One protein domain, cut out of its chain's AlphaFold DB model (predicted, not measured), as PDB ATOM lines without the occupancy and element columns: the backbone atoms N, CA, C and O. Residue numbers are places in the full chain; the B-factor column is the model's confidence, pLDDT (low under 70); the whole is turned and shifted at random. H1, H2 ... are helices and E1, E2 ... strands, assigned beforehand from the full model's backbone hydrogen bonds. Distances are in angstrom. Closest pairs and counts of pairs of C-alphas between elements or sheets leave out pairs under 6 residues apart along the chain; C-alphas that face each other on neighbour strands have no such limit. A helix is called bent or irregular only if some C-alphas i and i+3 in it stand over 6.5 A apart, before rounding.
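What this domain is: This is residues 15 to 129 of the 142 residues of the protein "fatty acid synthase-like" of Dinoponera quadriceps (UniProt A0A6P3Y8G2). A small parallel pair of short strands, E1 and E2, lies between two helices set side by side, H1 and H2, and a longer helix, H4, that passes E1. A long stretch with no named element, residues 15 to 43, runs the length of one side. The printed part has 115 residues, with four named helices and two named strands in the order H1, E1, H2, E2, H3, H4; it is mostly helix, though under half of its residues are in named elements. It is compact, with a radius of gyration of the C-alphas of 15.2 A, yet elongated, spanning 50 by 32 by 29 A.

Where its parts are: H1, residues 44 to 58, begins with C-alpha 44 at (43.934, -48.030, 26.764) and is 21.6 A long. E1 is residues 67 to 69, 6.7 A. H2, residues 78 to 91, is 18.8 A long. E2 is residues 99 to 101, 7.1 A, and H3 residues 104 to 107, 5.1 A. H4, residues 111 to 128, is 26.3 A long and ends with C-alpha 128 at (47.173, -23.101, 48.377); it is irregular, with C-alphas 112 and 115 7.2 A apart.

How they stand to each other: E1 and E2 are parallel at 17 degrees, with N 68 and O 99 at 2.9 A, within hydrogen-bond range. E1, H2 and E2 form a strand-helix-strand unit, two parallel neighbour strands with a helix between, with a right-handed crossover. H1 and H2 touch, closest at the C-alphas of Lys 48 and Ala 85, 4.6 A; they run the same way at a tilt of 37 degrees, only just steep. The closest C-alphas of E1 and H4, Glu 69 and Gln 118, are 6.5 A apart. H3 and H4 are close but not clearly touching, closest at the C-alphas of Lys 104 and Ser 114, 7.9 A. H4 is apart from H1 and H2. Every O i to N i+4 pair is within hydrogen-bond range in H1 and H2, and 12 of 14 in H4; H3 is too short for such a pair.

The domain as a whole: The C-alphas farthest apart, Arg 18 and His 36, are separated by 50.2 A. The printed part has no cut. No link between named elements is long. The mean pLDDT of the printed part is 97.1, and no printed residue is under 70.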
ATOM      1  N   LYS A  15      24.169 -21.522  45.012       98.06
ATOM      2  CA  LYS A  15      23.387 -20.458  45.668       98.06
ATOM      3  C   LYS A  15      23.172 -20.654  47.177       98.06
ATOM      4  O   LYS A  15      22.921 -19.679  47.875       98.06
ATOM      5  N   ASP A  16      23.242 -21.895  47.656       98.00
ATOM      6  CA  ASP A  16      23.004 -22.256  49.057       98.00
ATOM      7  C   ASP A  16      24.339 -22.436  49.815       98.00
ATOM      8  O   ASP A  16      24.365 -22.581  51.039       98.00
ATOM      9  N   ALA A  17      25.467 -22.406  49.094       97.56
ATOM     10  CA  ALA A  17      26.784 -22.688  49.633       97.56
ATOM     11  C   ALA A  17      27.371 -21.495  50.391       97.56
ATOM     12  O   ALA A  17      27.538 -20.405  49.850       97.56
ATOM     13  N   ARG A  18      27.790 -21.730  51.640       97.50
ATOM     14  CA  ARG A  18      28.587 -20.754  52.408       97.50
ATOM     15  C   ARG A  18      30.052 -20.701  51.973       97.50
ATOM     16  O   ARG A  18      30.699 -19.673  52.130       97.50
ATOM     17  N   ARG A  19      30.578 -21.820  51.473       96.50
ATOM     18  CA  ARG A  19      31.936 -21.959  50.940       96.50
ATOM     19  C   ARG A  19      31.897 -22.910  49.754       96.50
ATOM     20  O   ARG A  19      31.213 -23.931  49.812       96.50
ATOM     21  N   ILE A  20      32.650 -22.573  48.715       97.56
ATOM     22  CA  ILE A  20      32.797 -23.368  47.498       97.56
ATOM     23  C   ILE A  20      34.296 -23.567  47.275       97.56
ATOM     24  O   ILE A  20      35.011 -22.581  47.134       97.56
ATOM     25  N   TYR A  21      34.754 -24.821  47.268       97.50
ATOM     26  CA  TYR A  21      36.133 -25.174  46.896       97.50
ATOM     27  C   TYR A  21      36.290 -25.300  45.379       97.50
ATOM     28  O   TYR A  21      37.272 -24.849  44.802       97.50
ATOM     29  N   ALA A  22      35.304 -25.920  44.729       97.50
ATOM     30  CA  ALA A  22      35.246 -26.093  43.287       97.50
ATOM     31  C   ALA A  22      33.796 -26.308  42.837       97.50
ATOM     32  O   ALA A  22      32.931 -26.691  43.631       97.50
ATOM     33  N   THR A  23      33.552 -26.107  41.545       97.00
ATOM     34  CA  THR A  23      32.292 -26.458  40.886       97.00
ATOM     35  C   THR A  23      32.444 -27.815  40.213       97.00
ATOM     36  O   THR A  23      33.373 -28.022  39.437       97.00
ATOM     37  N   TYR A  24      31.522 -28.738  40.484       96.31
ATOM     38  CA  TYR A  24      31.440 -30.005  39.765       96.31
ATOM     39  C   TYR A  24      30.846 -29.761  38.372       96.31
ATOM     40  O   TYR A  24      29.665 -29.437  38.260       96.31
ATOM     41  N   VAL A  25      31.679 -29.855  37.334       96.38
ATOM     42  CA  VAL A  25      31.294 -29.533  35.949       96.38
ATOM     43  C   VAL A  25      30.593 -30.715  35.289       96.38
ATOM     44  O   VAL A  25      29.480 -30.576  34.789       96.38
ATOM     45  N   TYR A  26      31.238 -31.881  35.301       97.75
ATOM     46  CA  TYR A  26      30.750 -33.084  34.639       97.75
ATOM     47  C   TYR A  26      31.453 -34.321  35.206       97.75
ATOM     48  O   TYR A  26      32.564 -34.216  35.727       97.75
ATOM     49  N   ALA A  27      30.832 -35.494  35.084       97.38
ATOM     50  CA  ALA A  27      31.552 -36.759  35.161       97.38
ATOM     51  C   ALA A  27      30.889 -37.796  34.268       97.38
ATOM     52  O   ALA A  27      29.680 -37.766  34.038       97.38
ATOM     53  N   LYS A  28      31.708 -38.744  33.831       98.25
ATOM     54  CA  LYS A  28      31.316 -39.863  32.994       98.25
ATOM     55  C   LYS A  28      31.986 -41.130  33.507       98.25
ATOM     56  O   LYS A  28      33.019 -41.072  34.171       98.25
ATOM     57  N   THR A  29      31.383 -42.276  33.220       98.50
ATOM     58  CA  THR A  29      31.959 -43.589  33.505       98.50
ATOM     59  C   THR A  29      31.658 -44.530  32.346       98.50
ATOM     60  O   THR A  29      30.592 -44.438  31.738       98.50
ATOM     61  N   ASN A  30      32.595 -45.424  32.044       98.50
ATOM     62  CA  ASN A  30      32.417 -46.540  31.124       98.50
ATOM     63  C   ASN A  30      33.070 -47.805  31.721       98.50
ATOM     64  O   ASN A  30      33.384 -47.850  32.913       98.50
ATOM     65  N   CYS A  31      33.214 -48.865  30.927       98.25
ATOM     66  CA  CYS A  31      33.810 -50.126  31.361       98.25
ATOM     67  C   CYS A  31      34.756 -50.667  30.293       98.25
ATOM     68  O   CYS A  31      34.445 -50.615  29.108       98.25
ATOM     69  N   ASP A  32      35.850 -51.289  30.731       98.19
ATOM     70  CA  ASP A  32      36.876 -51.849  29.843       98.19
ATOM     71  C   ASP A  32      36.369 -52.929  28.869       98.19
ATOM     72  O   ASP A  32      37.022 -53.203  27.865       98.19
ATOM     73  N   GLY A  33      35.247 -53.583  29.183       97.56
ATOM     74  CA  GLY A  33      34.699 -54.664  28.368       97.56
ATOM     75  C   GLY A  33      35.599 -55.905  28.306       97.56
ATOM     76  O   GLY A  33      36.354 -56.212  29.235       97.56
ATOM     77  N   PHE A  34      35.468 -56.665  27.217       97.50
ATOM     78  CA  PHE A  34      36.278 -57.858  26.971       97.50
ATOM     79  C   PHE A  34      37.695 -57.478  26.523       97.50
ATOM     80  O   PHE A  34      37.869 -56.658  25.625       97.50
ATOM     81  N   LYS A  35      38.699 -58.134  27.113       96.56
ATOM     82  CA  LYS A  35      40.125 -57.972  26.805       96.56
ATOM     83  C   LYS A  35      40.780 -59.345  26.716       96.56
ATOM     84  O   LYS A  35      40.508 -60.203  27.561       96.56
ATOM     85  N   HIS A  36      41.653 -59.553  25.735       96.12
ATOM     86  CA  HIS A  36      42.345 -60.834  25.541       96.12
ATOM     87  C   HIS A  36      43.330 -61.142  26.678       96.12
ATOM     88  O   HIS A  36      43.542 -62.299  27.029       96.12
ATOM     89  N   GLU A  37      43.887 -60.101  27.280       96.56
ATOM     90  CA  GLU A  37      44.861 -60.120  28.367       96.56
ATOM     91  C   GLU A  37      44.228 -60.470  29.725       96.56
ATOM     92  O   GLU A  37      44.935 -60.761  30.691       96.56
ATOM     93  N   GLY A  38      42.893 -60.462  29.803       97.12
ATOM     94  CA  GLY A  38      42.117 -60.775  31.000       97.12
ATOM     95  C   GLY A  38      41.448 -59.560  31.648       97.12
ATOM     96  O   GLY A  38      41.711 -58.402  31.326       97.12
ATOM     97  N   ILE A  39      40.549 -59.830  32.600       97.38
ATOM     98  CA  ILE A  39      39.668 -58.812  33.200       97.38
ATOM     99  C   ILE A  39      40.427 -57.715  33.965       97.38
ATOM    100  O   ILE A  39      39.988 -56.567  33.976       97.38
ATOM    101  N   THR A  40      41.574 -58.047  34.564       96.69
ATOM    102  CA  THR A  40      42.385 -57.128  35.379       96.69
ATOM    103  C   THR A  40      43.362 -56.278  34.569       96.69
ATOM    104  O   THR A  40      43.986 -55.385  35.134       96.69
ATOM    105  N   TYR A  41      43.548 -56.567  33.279       97.50
ATOM    106  CA  TYR A  41      44.422 -55.772  32.417       97.50
ATOM    107  C   TYR A  41      43.718 -54.458  32.052       97.50
ATOM    108  O   TYR A  41      42.568 -54.531  31.647       97.50
ATOM    109  N   PRO A  42      44.311 -53.267  32.187       97.12
ATOM    110  CA  PRO A  42      43.616 -52.014  31.881       97.12
ATOM    111  C   PRO A  42      43.468 -51.786  30.369       97.12
ATOM    112  O   PRO A  42      44.389 -52.074  29.607       97.12
ATOM    113  N   SER A  43      42.329 -51.248  29.923       98.19
ATOM    114  CA  SER A  43      42.115 -50.920  28.504       98.19
ATOM    115  C   SER A  43      42.525 -49.487  28.168       98.19
ATOM    116  O   SER A  43      41.861 -48.538  28.584       98.19
ATOM    117  N   TYR A  44      43.557 -49.329  27.336       98.19
ATOM    118  CA  TYR A  44      43.934 -48.030  26.764       98.19
ATOM    119  C   TYR A  44      42.769 -47.396  25.985       98.19
ATOM    120  O   TYR A  44      42.416 -46.244  26.226       98.19
ATOM    121  N   ASN A  45      42.134 -48.164  25.090       98.44
ATOM    122  CA  ASN A  45      41.085 -47.641  24.210       98.44
ATOM    123  C   ASN A  45      39.887 -47.124  25.010       98.44
ATOM    124  O   ASN A  45      39.425 -46.020  24.752       98.44
ATOM    125  N   MET A  46      39.433 -47.881  26.018       98.62
ATOM    126  CA  MET A  46      38.261 -47.476  26.802       98.62
ATOM    127  C   MET A  46      38.558 -46.278  27.709       98.62
ATOM    128  O   MET A  46      37.682 -45.439  27.904       98.62
ATOM    129  N   GLN A  47      39.780 -46.153  28.238       98.69
ATOM    130  CA  GLN A  47      40.182 -44.967  29.004       98.69
ATOM    131  C   GLN A  47      40.279 -43.725  28.116       98.69
ATOM    132  O   GLN A  47      39.814 -42.657  28.507       98.69
ATOM    133  N   LYS A  48      40.838 -43.869  26.909       98.69
ATOM    134  CA  LYS A  48      40.917 -42.785  25.927       98.69
ATOM    135  C   LYS A  48      39.519 -42.319  25.508       98.69
ATOM    136  O   LYS A  48      39.229 -41.131  25.598       98.69
ATOM    137  N   GLU A  49      38.655 -43.257  25.121       98.69
ATOM    138  CA  GLU A  49      37.267 -42.990  24.730       98.69
ATOM    139  C   GLU A  49      36.501 -42.281  25.852       98.69
ATOM    140  O   GLU A  49      35.844 -41.275  25.608       98.69
ATOM    141  N   LEU A  50      36.660 -42.727  27.107       98.81
ATOM    142  CA  LEU A  50      36.040 -42.067  28.257       98.81
ATOM    143  C   LEU A  50      36.431 -40.588  28.361       98.81
ATOM    144  O   LEU A  50      35.580 -39.753  28.662       98.81
ATOM    145  N   LEU A  51      37.715 -40.279  28.171       98.44
ATOM    146  CA  LEU A  51      38.221 -38.912  28.251       98.44
ATOM    147  C   LEU A  51      37.713 -38.068  27.080       98.44
ATOM    148  O   LEU A  51      37.194 -36.981  27.321       98.44
ATOM    149  N   GLU A  52      37.811 -38.561  25.845       98.00
ATOM    150  CA  GLU A  52      37.322 -37.852  24.653       98.00
ATOM    151  C   GLU A  52      35.829 -37.528  24.785       98.00
ATOM    152  O   GLU A  52      35.437 -36.364  24.707       98.00
ATOM    153  N   GLU A  53      35.011 -38.527  25.116       98.38
ATOM    154  CA  GLU A  53      33.577 -38.324  25.280       98.38
ATOM    155  C   GLU A  53      33.231 -37.397  26.453       98.38
ATOM    156  O   GLU A  53      32.290 -36.617  26.359       98.38
ATOM    157  N   LEU A  54      33.965 -37.462  27.571       98.44
ATOM    158  CA  LEU A  54      33.723 -36.585  28.720       98.44
ATOM    159  C   LEU A  54      33.921 -35.112  28.349       98.44
ATOM    160  O   LEU A  54      33.113 -34.268  28.746       98.44
ATOM    161  N   TYR A  55      34.995 -34.794  27.623       97.44
ATOM    162  CA  TYR A  55      35.293 -33.418  27.218       97.44
ATOM    163  C   TYR A  55      34.353 -32.928  26.110       97.44
ATOM    164  O   TYR A  55      33.907 -31.779  26.176       97.44
ATOM    165  N   ASP A  56      33.969 -33.806  25.181       96.81
ATOM    166  CA  ASP A  56      32.950 -33.515  24.168       96.81
ATOM    167  C   ASP A  56      31.579 -33.233  24.808       96.81
ATOM    168  O   ASP A  56      30.956 -32.210  24.516       96.81
ATOM    169  N   ASP A  57      31.132 -34.079  25.745       97.94
ATOM    170  CA  ASP A  57      29.825 -33.955  26.401       97.94
ATOM    171  C   ASP A  57      29.704 -32.677  27.246       97.94
ATOM    172  O   ASP A  57      28.635 -32.062  27.313       97.94
ATOM    173  N   CYS A  58      30.785 -32.271  27.922       96.75
ATOM    174  CA  CYS A  58      30.777 -31.077  28.771       96.75
ATOM    175  C   CYS A  58      31.135 -29.782  28.030       96.75
ATOM    176  O   CYS A  58      31.044 -28.702  28.621       96.75
ATOM    177  N   GLY A  59      31.523 -29.867  26.751       95.88
ATOM    178  CA  GLY A  59      31.889 -28.714  25.927       95.88
ATOM    179  C   GLY A  59      33.114 -27.951  26.440       95.88
ATOM    180  O   GLY A  59      33.239 -26.751  26.189       95.88
ATOM    181  N   VAL A  60      33.996 -28.618  27.192       95.25
ATOM    182  CA  VAL A  60      35.249 -28.037  27.686       95.25
ATOM    183  C   VAL A  60      36.375 -28.443  26.748       95.25
ATOM    184  O   VAL A  60      36.584 -29.615  26.469       95.25
ATOM    185  N   THR A  61      37.147 -27.467  26.293       94.88
ATOM    186  CA  THR A  61      38.320 -27.722  25.458       94.88
ATOM    187  C   THR A  61      39.460 -28.305  26.316       94.88
ATOM    188  O   THR A  61      39.839 -27.656  27.299       94.88
ATOM    189  N   PRO A  62      40.041 -29.481  25.987       95.50
ATOM    190  CA  PRO A  62      41.096 -30.121  26.788       95.50
ATOM    191  C   PRO A  62      42.307 -29.227  27.095       95.50
ATOM    192  O   PRO A  62      42.925 -29.337  28.154       95.50
ATOM    193  N   GLU A  63      42.632 -28.287  26.210       95.31
ATOM    194  CA  GLU A  63      43.705 -27.303  26.355       95.31
ATOM    195  C   GLU A  63      43.503 -26.364  27.562       95.31
ATOM    196  O   GLU A  63      44.476 -25.818  28.078       95.31
ATOM    197  N   MET A  64      42.268 -26.211  28.058       93.50
ATOM    198  CA  MET A  64      41.964 -25.441  29.272       93.50
ATOM    199  C   MET A  64      42.351 -26.179  30.560       93.50
ATOM    200  O   MET A  64      42.474 -25.555  31.618       93.50
ATOM    201  N   LEU A  65      42.549 -27.500  30.503       96.31
ATOM    202  CA  LEU A  65      42.920 -28.288  31.672       96.31
ATOM    203  C   LEU A  65      44.323 -27.891  32.140       96.31
ATOM    204  O   LEU A  65      45.290 -27.983  31.384       96.31
ATOM    205  N   SER A  66      44.442 -27.450  33.392       95.50
ATOM    206  CA  SER A  66      45.732 -27.048  33.971       95.50
ATOM    207  C   SER A  66      46.437 -28.189  34.706       95.50
ATOM    208  O   SER A  66      47.664 -28.216  34.761       95.50
ATOM    209  N   TYR A  67      45.669 -29.123  35.271       97.94
ATOM    210  CA  TYR A  67      46.175 -30.219  36.087       97.94
ATOM    211  C   TYR A  67      45.269 -31.448  35.982       97.94
ATOM    212  O   TYR A  67      44.047 -31.304  35.959       97.94
ATOM    213  N   MET A  68      45.872 -32.636  35.963       97.62
ATOM    214  CA  MET A  68      45.201 -33.934  36.008       97.62
ATOM    215  C   MET A  68      45.693 -34.727  37.224       97.62
ATOM    216  O   MET A  68      46.878 -35.030  37.347       97.62
ATOM    217  N   GLU A  69      44.780 -35.079  38.124       98.25
ATOM    218  CA  GLU A  69      45.060 -36.015  39.217       98.25
ATOM    219  C   GLU A  69      44.791 -37.435  38.700       98.25
ATOM    220  O   GLU A  69      43.642 -37.811  38.474       98.25
ATOM    221  N   ALA A  70      45.856 -38.201  38.463       97.69
ATOM    222  CA  ALA A  70      45.788 -39.518  37.841       97.69
ATOM    223  C   ALA A  70      45.517 -40.647  38.849       97.69
ATOM    224  O   ALA A  70      45.829 -40.569  40.052       97.69
ATOM    225  N   HIS A  71      45.006 -41.768  38.339       97.62
ATOM    226  CA  HIS A  71      44.871 -42.998  39.097       97.62
ATOM    227  C   HIS A  71      46.241 -43.548  39.514       97.62
ATOM    228  O   HIS A  71      46.391 -43.858  40.693       97.62
ATOM    229  N   ALA A  72      47.218 -43.624  38.609       94.56
ATOM    230  CA  ALA A  72      48.646 -43.876  38.831       94.56
ATOM    231  C   ALA A  72      48.950 -44.724  40.080       94.56
ATOM    232  O   ALA A  72      49.420 -44.246  41.120       94.56
ATOM    233  N   THR A  73      48.643 -46.017  39.995       95.56
ATOM    234  CA  THR A  73      48.786 -46.960  41.118       95.56
ATOM    235  C   THR A  73      50.219 -47.436  41.327       95.56
ATOM    236  O   THR A  73      50.498 -48.153  42.294       95.56
ATOM    237  N   GLY A  74      51.138 -47.032  40.452       94.62
ATOM    238  CA  GLY A  74      52.523 -47.470  40.482       94.62
ATOM    239  C   GLY A  74      52.724 -48.801  39.761       94.62
ATOM    240  O   GLY A  74      53.795 -49.395  39.898       94.62
ATOM    241  N   THR A  75      51.734 -49.301  39.014       95.31
ATOM    242  CA  THR A  75      51.808 -50.632  38.395       95.31
ATOM    243  C   THR A  75      52.574 -50.584  37.072       95.31
ATOM    244  O   THR A  75      52.329 -49.679  36.275       95.31
ATOM    245  N   PRO A  76      53.474 -51.552  36.788       93.62
ATOM    246  CA  PRO A  76      54.278 -51.549  35.561       93.62
ATOM    247  C   PRO A  76      53.466 -51.532  34.264       93.62
ATOM    248  O   PRO A  76      53.954 -51.029  33.264       93.62
ATOM    249  N   VAL A  77      52.249 -52.083  34.293       95.00
ATOM    250  CA  VAL A  77      51.348 -52.165  33.133       95.00
ATOM    251  C   VAL A  77      50.328 -51.030  33.128       95.00
ATOM    252  O   VAL A  77      50.076 -50.450  32.080       95.00
ATOM    253  N   GLY A  78      49.728 -50.710  34.278       96.12
ATOM    254  CA  GLY A  78      48.622 -49.757  34.321       96.12
ATOM    255  C   GLY A  78      49.043 -48.311  34.139       96.12
ATOM    256  O   GLY A  78      48.358 -47.594  33.419       96.12
ATOM    257  N   ASP A  79      50.172 -47.891  34.721       96.81
ATOM    258  CA  ASP A  79      50.576 -46.485  34.606       96.81
ATOM    259  C   ASP A  79      50.908 -46.090  33.151       96.81
ATOM    260  O   ASP A  79      50.448 -45.030  32.737       96.81
ATOM    261  N   PRO A  80      51.641 -46.894  32.342       96.31
ATOM    262  CA  PRO A  80      51.832 -46.575  30.925       96.31
ATOM    263  C   PRO A  80      50.514 -46.492  30.151       96.31
ATOM    264  O   PRO A  80      50.281 -45.514  29.453       96.31
ATOM    265  N   VAL A  81      49.616 -47.466  30.342       97.38
ATOM    266  CA  VAL A  81      48.306 -47.492  29.669       97.38
ATOM    267  C   VAL A  81      47.486 -46.234  29.968       97.38
ATOM    268  O   VAL A  81      46.907 -45.650  29.055       97.38
ATOM    269  N   GLU A  82      47.451 -45.807  31.230       98.12
ATOM    270  CA  GLU A  82      46.724 -44.610  31.651       98.12
ATOM    271  C   GLU A  82      47.356 -43.325  31.105       98.12
ATOM    272  O   GLU A  82      46.653 -42.466  30.574       98.12
ATOM    273  N   VAL A  83      48.679 -43.182  31.224       96.94
ATOM    274  CA  VAL A  83      49.390 -41.981  30.764       96.94
ATOM    275  C   VAL A  83      49.272 -41.824  29.251       96.94
ATOM    276  O   VAL A  83      49.004 -40.717  28.787       96.94
ATOM    277  N   ASP A  84      49.399 -42.913  28.494       97.31
ATOM    278  CA  ASP A  84      49.238 -42.891  27.042       97.31
ATOM    279  C   ASP A  84      47.802 -42.515  26.657       97.31
ATOM    280  O   ASP A  84      47.594 -41.714  25.746       97.31
ATOM    281  N   ALA A  85      46.789 -43.042  27.359       98.38
ATOM    282  CA  ALA A  85      45.393 -42.682  27.108       98.38
ATOM    283  C   ALA A  85      45.133 -41.188  27.366       98.38
ATOM    284  O   ALA A  85      44.480 -40.527  26.557       98.38
ATOM    285  N   ILE A  86      45.688 -40.641  28.454       98.12
ATOM    286  CA  ILE A  86      45.623 -39.210  28.782       98.12
ATOM    287  C   ILE A  86      46.311 -38.368  27.705       98.12
ATOM    288  O   ILE A  86      45.739 -37.379  27.250       98.12
ATOM    289  N   ASP A  87      47.520 -38.747  27.287       97.19
ATOM    290  CA  ASP A  87      48.274 -38.023  26.265       97.19
ATOM    291  C   ASP A  87      47.502 -37.959  24.940       97.19
ATOM    292  O   ASP A  87      47.292 -36.887  24.364       97.19
ATOM    293  N   GLN A  88      46.988 -39.107  24.505       98.12
ATOM    294  CA  GLN A  88      46.308 -39.239  23.223       98.12
ATOM    295  C   GLN A  88      44.917 -38.597  23.211       98.12
ATOM    296  O   GLN A  88      44.489 -38.137  22.155       98.12
ATOM    297  N   ALA A  89      44.223 -38.532  24.351       97.94
ATOM    298  CA  ALA A  89      42.931 -37.852  24.457       97.94
ATOM    299  C   ALA A  89      43.069 -36.334  24.669       97.94
ATOM    300  O   ALA A  89      42.301 -35.557  24.105       97.94
ATOM    301  N   LEU A  90      44.023 -35.889  25.495       97.81
ATOM    302  CA  LEU A  90      44.015 -34.529  26.050       97.81
ATOM    303  C   LEU A  90      45.198 -33.659  25.616       97.81
ATOM    304  O   LEU A  90      45.117 -32.434  25.732       97.81
ATOM    305  N   CYS A  91      46.299 -34.247  25.137       97.62
ATOM    306  CA  CYS A  91      47.557 -33.520  24.941       97.62
ATOM    307  C   CYS A  91      47.902 -33.192  23.485       97.62
ATOM    308  O   CYS A  91      48.675 -32.260  23.263       97.62
ATOM    309  N   LEU A  92      47.297 -33.859  22.494       95.31
ATOM    310  CA  LEU A  92      47.673 -33.737  21.073       95.31
ATOM    311  C   LEU A  92      47.690 -32.302  20.517       95.31
ATOM    312  O   LEU A  92      48.470 -31.998  19.617       95.31
ATOM    313  N   LYS A  93      46.822 -31.421  21.025       95.06
ATOM    314  CA  LYS A  93      46.689 -30.026  20.564       95.06
ATOM    315  C   LYS A  93      47.279 -29.000  21.535       95.06
ATOM    316  O   LYS A  93      47.201 -27.796  21.293       95.06
ATOM    317  N   ARG A  94      47.869 -29.448  22.645       96.12
ATOM    318  CA  ARG A  94      48.391 -28.550  23.676       96.12
ATOM    319  C   ARG A  94      49.717 -27.930  23.245       96.12
ATOM    320  O   ARG A  94      50.601 -28.598  22.723       96.12
ATOM    321  N   THR A  95      49.891 -26.648  23.549       95.19
ATOM    322  CA  THR A  95      51.159 -25.918  23.362       95.19
ATOM    323  C   THR A  95      52.067 -25.971  24.593       95.19
ATOM    324  O   THR A  95      53.226 -25.566  24.527       95.19
ATOM    325  N   SER A  96      51.548 -26.460  25.722       94.81
ATOM    326  CA  SER A  96      52.282 -26.647  26.972       94.81
ATOM    327  C   SER A  96      51.916 -27.987  27.622       94.81
ATOM    328  O   SER A  96      50.788 -28.466  27.439       94.81
ATOM    329  N   PRO A  97      52.838 -28.606  28.383       95.12
ATOM    330  CA  PRO A  97      52.571 -29.878  29.044       95.12
ATOM    331  C   PRO A  97      51.342 -29.808  29.957       95.12
ATOM    332  O   PRO A  97      51.122 -28.811  30.648       95.12
ATOM    333  N   LEU A  98      50.550 -30.877  29.987       97.50
ATOM    334  CA  LEU A  98      49.552 -31.073  31.031       97.50
ATOM    335  C   LEU A  98      50.271 -31.499  32.314       97.50
ATOM    336  O   LEU A  98      50.952 -32.524  32.337       97.50
ATOM    337  N   LEU A  99      50.136 -30.713  33.383       97.12
ATOM    338  CA  LEU A  99      50.665 -31.110  34.683       97.12
ATOM    339  C   LEU A  99      49.856 -32.298  35.206       97.12
ATOM    340  O   LEU A  99      48.628 -32.274  35.189       97.12
ATOM    341  N   THR A 100      50.549 -33.325  35.689       96.81
ATOM    342  CA  THR A 100      49.926 -34.542  36.214       96.81
ATOM    343  C   THR A 100      50.597 -34.977  37.509       96.81
ATOM    344  O   THR A 100      51.779 -34.705  37.733       96.81
ATOM    345  N   GLY A 101      49.843 -35.628  38.386       96.94
ATOM    346  CA  GLY A 101      50.364 -36.203  39.618       96.94
ATOM    347  C   GLY A 101      49.412 -37.216  40.233       96.94
ATOM    348  O   GLY A 101      48.345 -37.490  39.690       96.94
ATOM    349  N   SER A 102      49.815 -37.791  41.368       97.69
ATOM    350  CA  SER A 102      48.932 -38.657  42.149       97.69
ATOM    351  C   SER A 102      49.272 -38.664  43.634       97.69
ATOM    352  O   SER A 102      50.385 -39.023  44.046       97.69
ATOM    353  N   VAL A 103      48.265 -38.374  44.457       97.69
ATOM    354  CA  VAL A 103      48.335 -38.421  45.924       97.69
ATOM    355  C   VAL A 103      48.638 -39.827  46.454       97.69
ATOM    356  O   VAL A 103      49.109 -39.989  47.582       97.69
ATOM    357  N   LYS A 104      48.426 -40.875  45.641       97.88
ATOM    358  CA  LYS A 104      48.732 -42.263  46.030       97.88
ATOM    359  C   LYS A 104      50.216 -42.480  46.292       97.88
ATOM    360  O   LYS A 104      50.562 -43.359  47.080       97.88
ATOM    361  N   SER A 105      51.083 -41.670  45.684       97.12
ATOM    362  CA  SER A 105      52.509 -41.695  46.005       97.12
ATOM    363  C   SER A 105      52.778 -41.277  47.456       97.12
ATOM    364  O   SER A 105      53.664 -41.845  48.084       97.12
ATOM    365  N   ASN A 106      51.981 -40.354  48.010       97.50
ATOM    366  CA  ASN A 106      52.125 -39.811  49.361       97.50
ATOM    367  C   ASN A 106      51.408 -40.656  50.425       97.50
ATOM    368  O   ASN A 106      51.928 -40.820  51.524       97.50
ATOM    369  N   LEU A 107      50.211 -41.164  50.112       96.56
ATOM    370  CA  LEU A 107      49.309 -41.786  51.094       96.56
ATOM    371  C   LEU A 107      49.065 -43.283  50.868       96.56
ATOM    372  O   LEU A 107      48.394 -43.920  51.676       96.56
ATOM    373  N   GLY A 108      49.557 -43.855  49.770       97.19
ATOM    374  CA  GLY A 108      49.146 -45.183  49.321       97.19
ATOM    375  C   GLY A 108      47.758 -45.196  48.674       97.19
ATOM    376  O   GLY A 108      47.124 -44.166  48.451       97.19
ATOM    377  N   HIS A 109      47.285 -46.393  48.340       98.06
ATOM    378  CA  HIS A 109      46.019 -46.621  47.660       98.06
ATOM    379  C   HIS A 109      44.936 -47.063  48.648       98.06
ATOM    380  O   HIS A 109      44.893 -48.225  49.053       98.06
ATOM    381  N   SER A 110      43.997 -46.162  48.939       97.12
ATOM    382  CA  SER A 110      42.838 -46.402  49.814       97.12
ATOM    383  C   SER A 110      41.655 -47.083  49.114       97.12
ATOM    384  O   SER A 110      40.499 -46.877  49.474       97.12
ATOM    385  N   GLU A 111      41.956 -47.867  48.076       96.62
ATOM    386  CA  GLU A 111      41.003 -48.659  47.287       96.62
ATOM    387  C   GLU A 111      39.719 -47.867  46.921       96.62
ATOM    388  O   GLU A 111      39.858 -46.910  46.143       96.62
ATOM    389  N   PRO A 112      38.505 -48.164  47.443       96.75
ATOM    390  CA  PRO A 112      37.291 -47.459  47.032       96.75
ATOM    391  C   PRO A 112      37.273 -45.989  47.478       96.75
ATOM    392  O   PRO A 112      36.619 -45.169  46.841       96.75
ATOM    393  N   SER A 113      38.017 -45.627  48.528       96.06
ATOM    394  CA  SER A 113      38.099 -44.248  49.029       96.06
ATOM    395  C   SER A 113      39.126 -43.401  48.270       96.06
ATOM    396  O   SER A 113      39.283 -42.212  48.553       96.06
ATOM    397  N   SER A 114      39.839 -43.985  47.300       96.56
ATOM    398  CA  SER A 114      40.957 -43.315  46.630       96.56
ATOM    399  C   SER A 114      40.550 -42.083  45.828       96.56
ATOM    400  O   SER A 114      41.339 -41.142  45.739       96.56
ATOM    401  N   SER A 115      39.346 -42.055  45.256       95.50
ATOM    402  CA  SER A 115      38.833 -40.902  44.505       95.50
ATOM    403  C   SER A 115      38.619 -39.685  45.405       95.50
ATOM    404  O   SER A 115      38.965 -38.570  45.032       95.50
ATOM    405  N   LEU A 116      38.130 -39.883  46.631       97.50
ATOM    406  CA  LEU A 116      37.901 -38.786  47.572       97.50
ATOM    407  C   LEU A 116      39.218 -38.203  48.099       97.50
ATOM    408  O   LEU A 116      39.319 -36.990  48.268       97.50
ATOM    409  N   CYS A 117      40.245 -39.037  48.296       97.75
ATOM    410  CA  CYS A 117      41.592 -38.560  48.621       97.75
ATOM    411  C   CYS A 117      42.186 -37.707  47.487       97.75
ATOM    412  O   CYS A 117      42.786 -36.669  47.754       97.75
ATOM    413  N   GLN A 118      41.992 -38.127  46.234       97.94
ATOM    414  CA  GLN A 118      42.418 -37.394  45.035       97.94
ATOM    415  C   GLN A 118      41.712 -36.034  44.924       97.94
ATOM    416  O   GLN A 118      42.368 -35.005  44.794       97.94
ATOM    417  N   VAL A 119      40.384 -35.999  45.076       97.94
ATOM    418  CA  VAL A 119      39.617 -34.741  45.062       97.94
ATOM    419  C   VAL A 119      40.053 -33.807  46.195       97.94
ATOM    420  O   VAL A 119      40.239 -32.612  45.969       97.94
ATOM    421  N   ALA A 120      40.269 -34.334  47.404       97.44
ATOM    422  CA  ALA A 120      40.771 -33.540  48.520       97.44
ATOM    423  C   ALA A 120      42.165 -32.950  48.237       97.44
ATOM    424  O   ALA A 120      42.394 -31.781  48.545       97.44
ATOM    425  N   ASN A 121      43.070 -33.715  47.612       97.81
ATOM    426  CA  ASN A 121      44.383 -33.224  47.184       97.81
ATOM    427  C   ASN A 121      44.259 -32.053  46.198       97.81
ATOM    428  O   ASN A 121      44.906 -31.024  46.379       97.81
ATOM    429  N   VAL A 122      43.371 -32.175  45.208       98.31
ATOM    430  CA  VAL A 122      43.107 -31.107  44.232       98.31
ATOM    431  C   VAL A 122      42.529 -29.860  44.908       98.31
ATOM    432  O   VAL A 122      42.956 -28.751  44.601       98.31
ATOM    433  N   PHE A 123      41.606 -30.006  45.862       97.81
ATOM    434  CA  PHE A 123      41.070 -28.859  46.606       97.81
ATOM    435  C   PHE A 123      42.138 -28.159  47.441       97.81
ATOM    436  O   PHE A 123      42.175 -26.932  47.468       97.81
ATOM    437  N   ILE A 124      43.030 -28.918  48.085       97.06
ATOM    438  CA  ILE A 124      44.179 -28.344  48.793       97.06
ATOM    439  C   ILE A 124      45.045 -27.556  47.809       97.06
ATOM    440  O   ILE A 124      45.359 -26.405  48.091       97.06
ATOM    441  N   ALA A 125      45.351 -28.119  46.638       97.88
ATOM    442  CA  ALA A 125      46.164 -27.445  45.631       97.88
ATOM    443  C   ALA A 125      45.534 -26.145  45.104       97.88
ATOM    444  O   ALA A 125      46.248 -25.161  44.903       97.88
ATOM    445  N   ILE A 126      44.209 -26.116  44.912       97.06
ATOM    446  CA  ILE A 126      43.464 -24.908  44.522       97.06
ATOM    447  C   ILE A 126      43.563 -23.837  45.614       97.06
ATOM    448  O   ILE A 126      43.874 -22.686  45.318       97.06
ATOM    449  N   GLU A 127      43.333 -24.211  46.874       97.50
ATOM    450  CA  GLU A 127      43.337 -23.273  48.001       97.50
ATOM    451  C   GLU A 127      44.736 -22.719  48.301       97.50
ATOM    452  O   GLU A 127      44.869 -21.565  48.706       97.50
ATOM    453  N   THR A 128      45.788 -23.521  48.113       97.25
ATOM    454  CA  THR A 128      47.173 -23.101  48.377       97.25
ATOM    455  C   THR A 128      47.873 -22.514  47.154       97.25
ATOM    456  O   THR A 128      48.946 -21.932  47.303       97.25
ATOM    457  N   GLY A 129      47.321 -22.690  45.951       96.81
ATOM    458  CA  GLY A 129      47.984 -22.348  44.689       96.81
ATOM    459  C   GLY A 129      49.225 -23.201  44.394       96.81
ATOM    460  O   GLY A 129      50.079 -22.792  43.609       96.81
TER     461      GLY A 129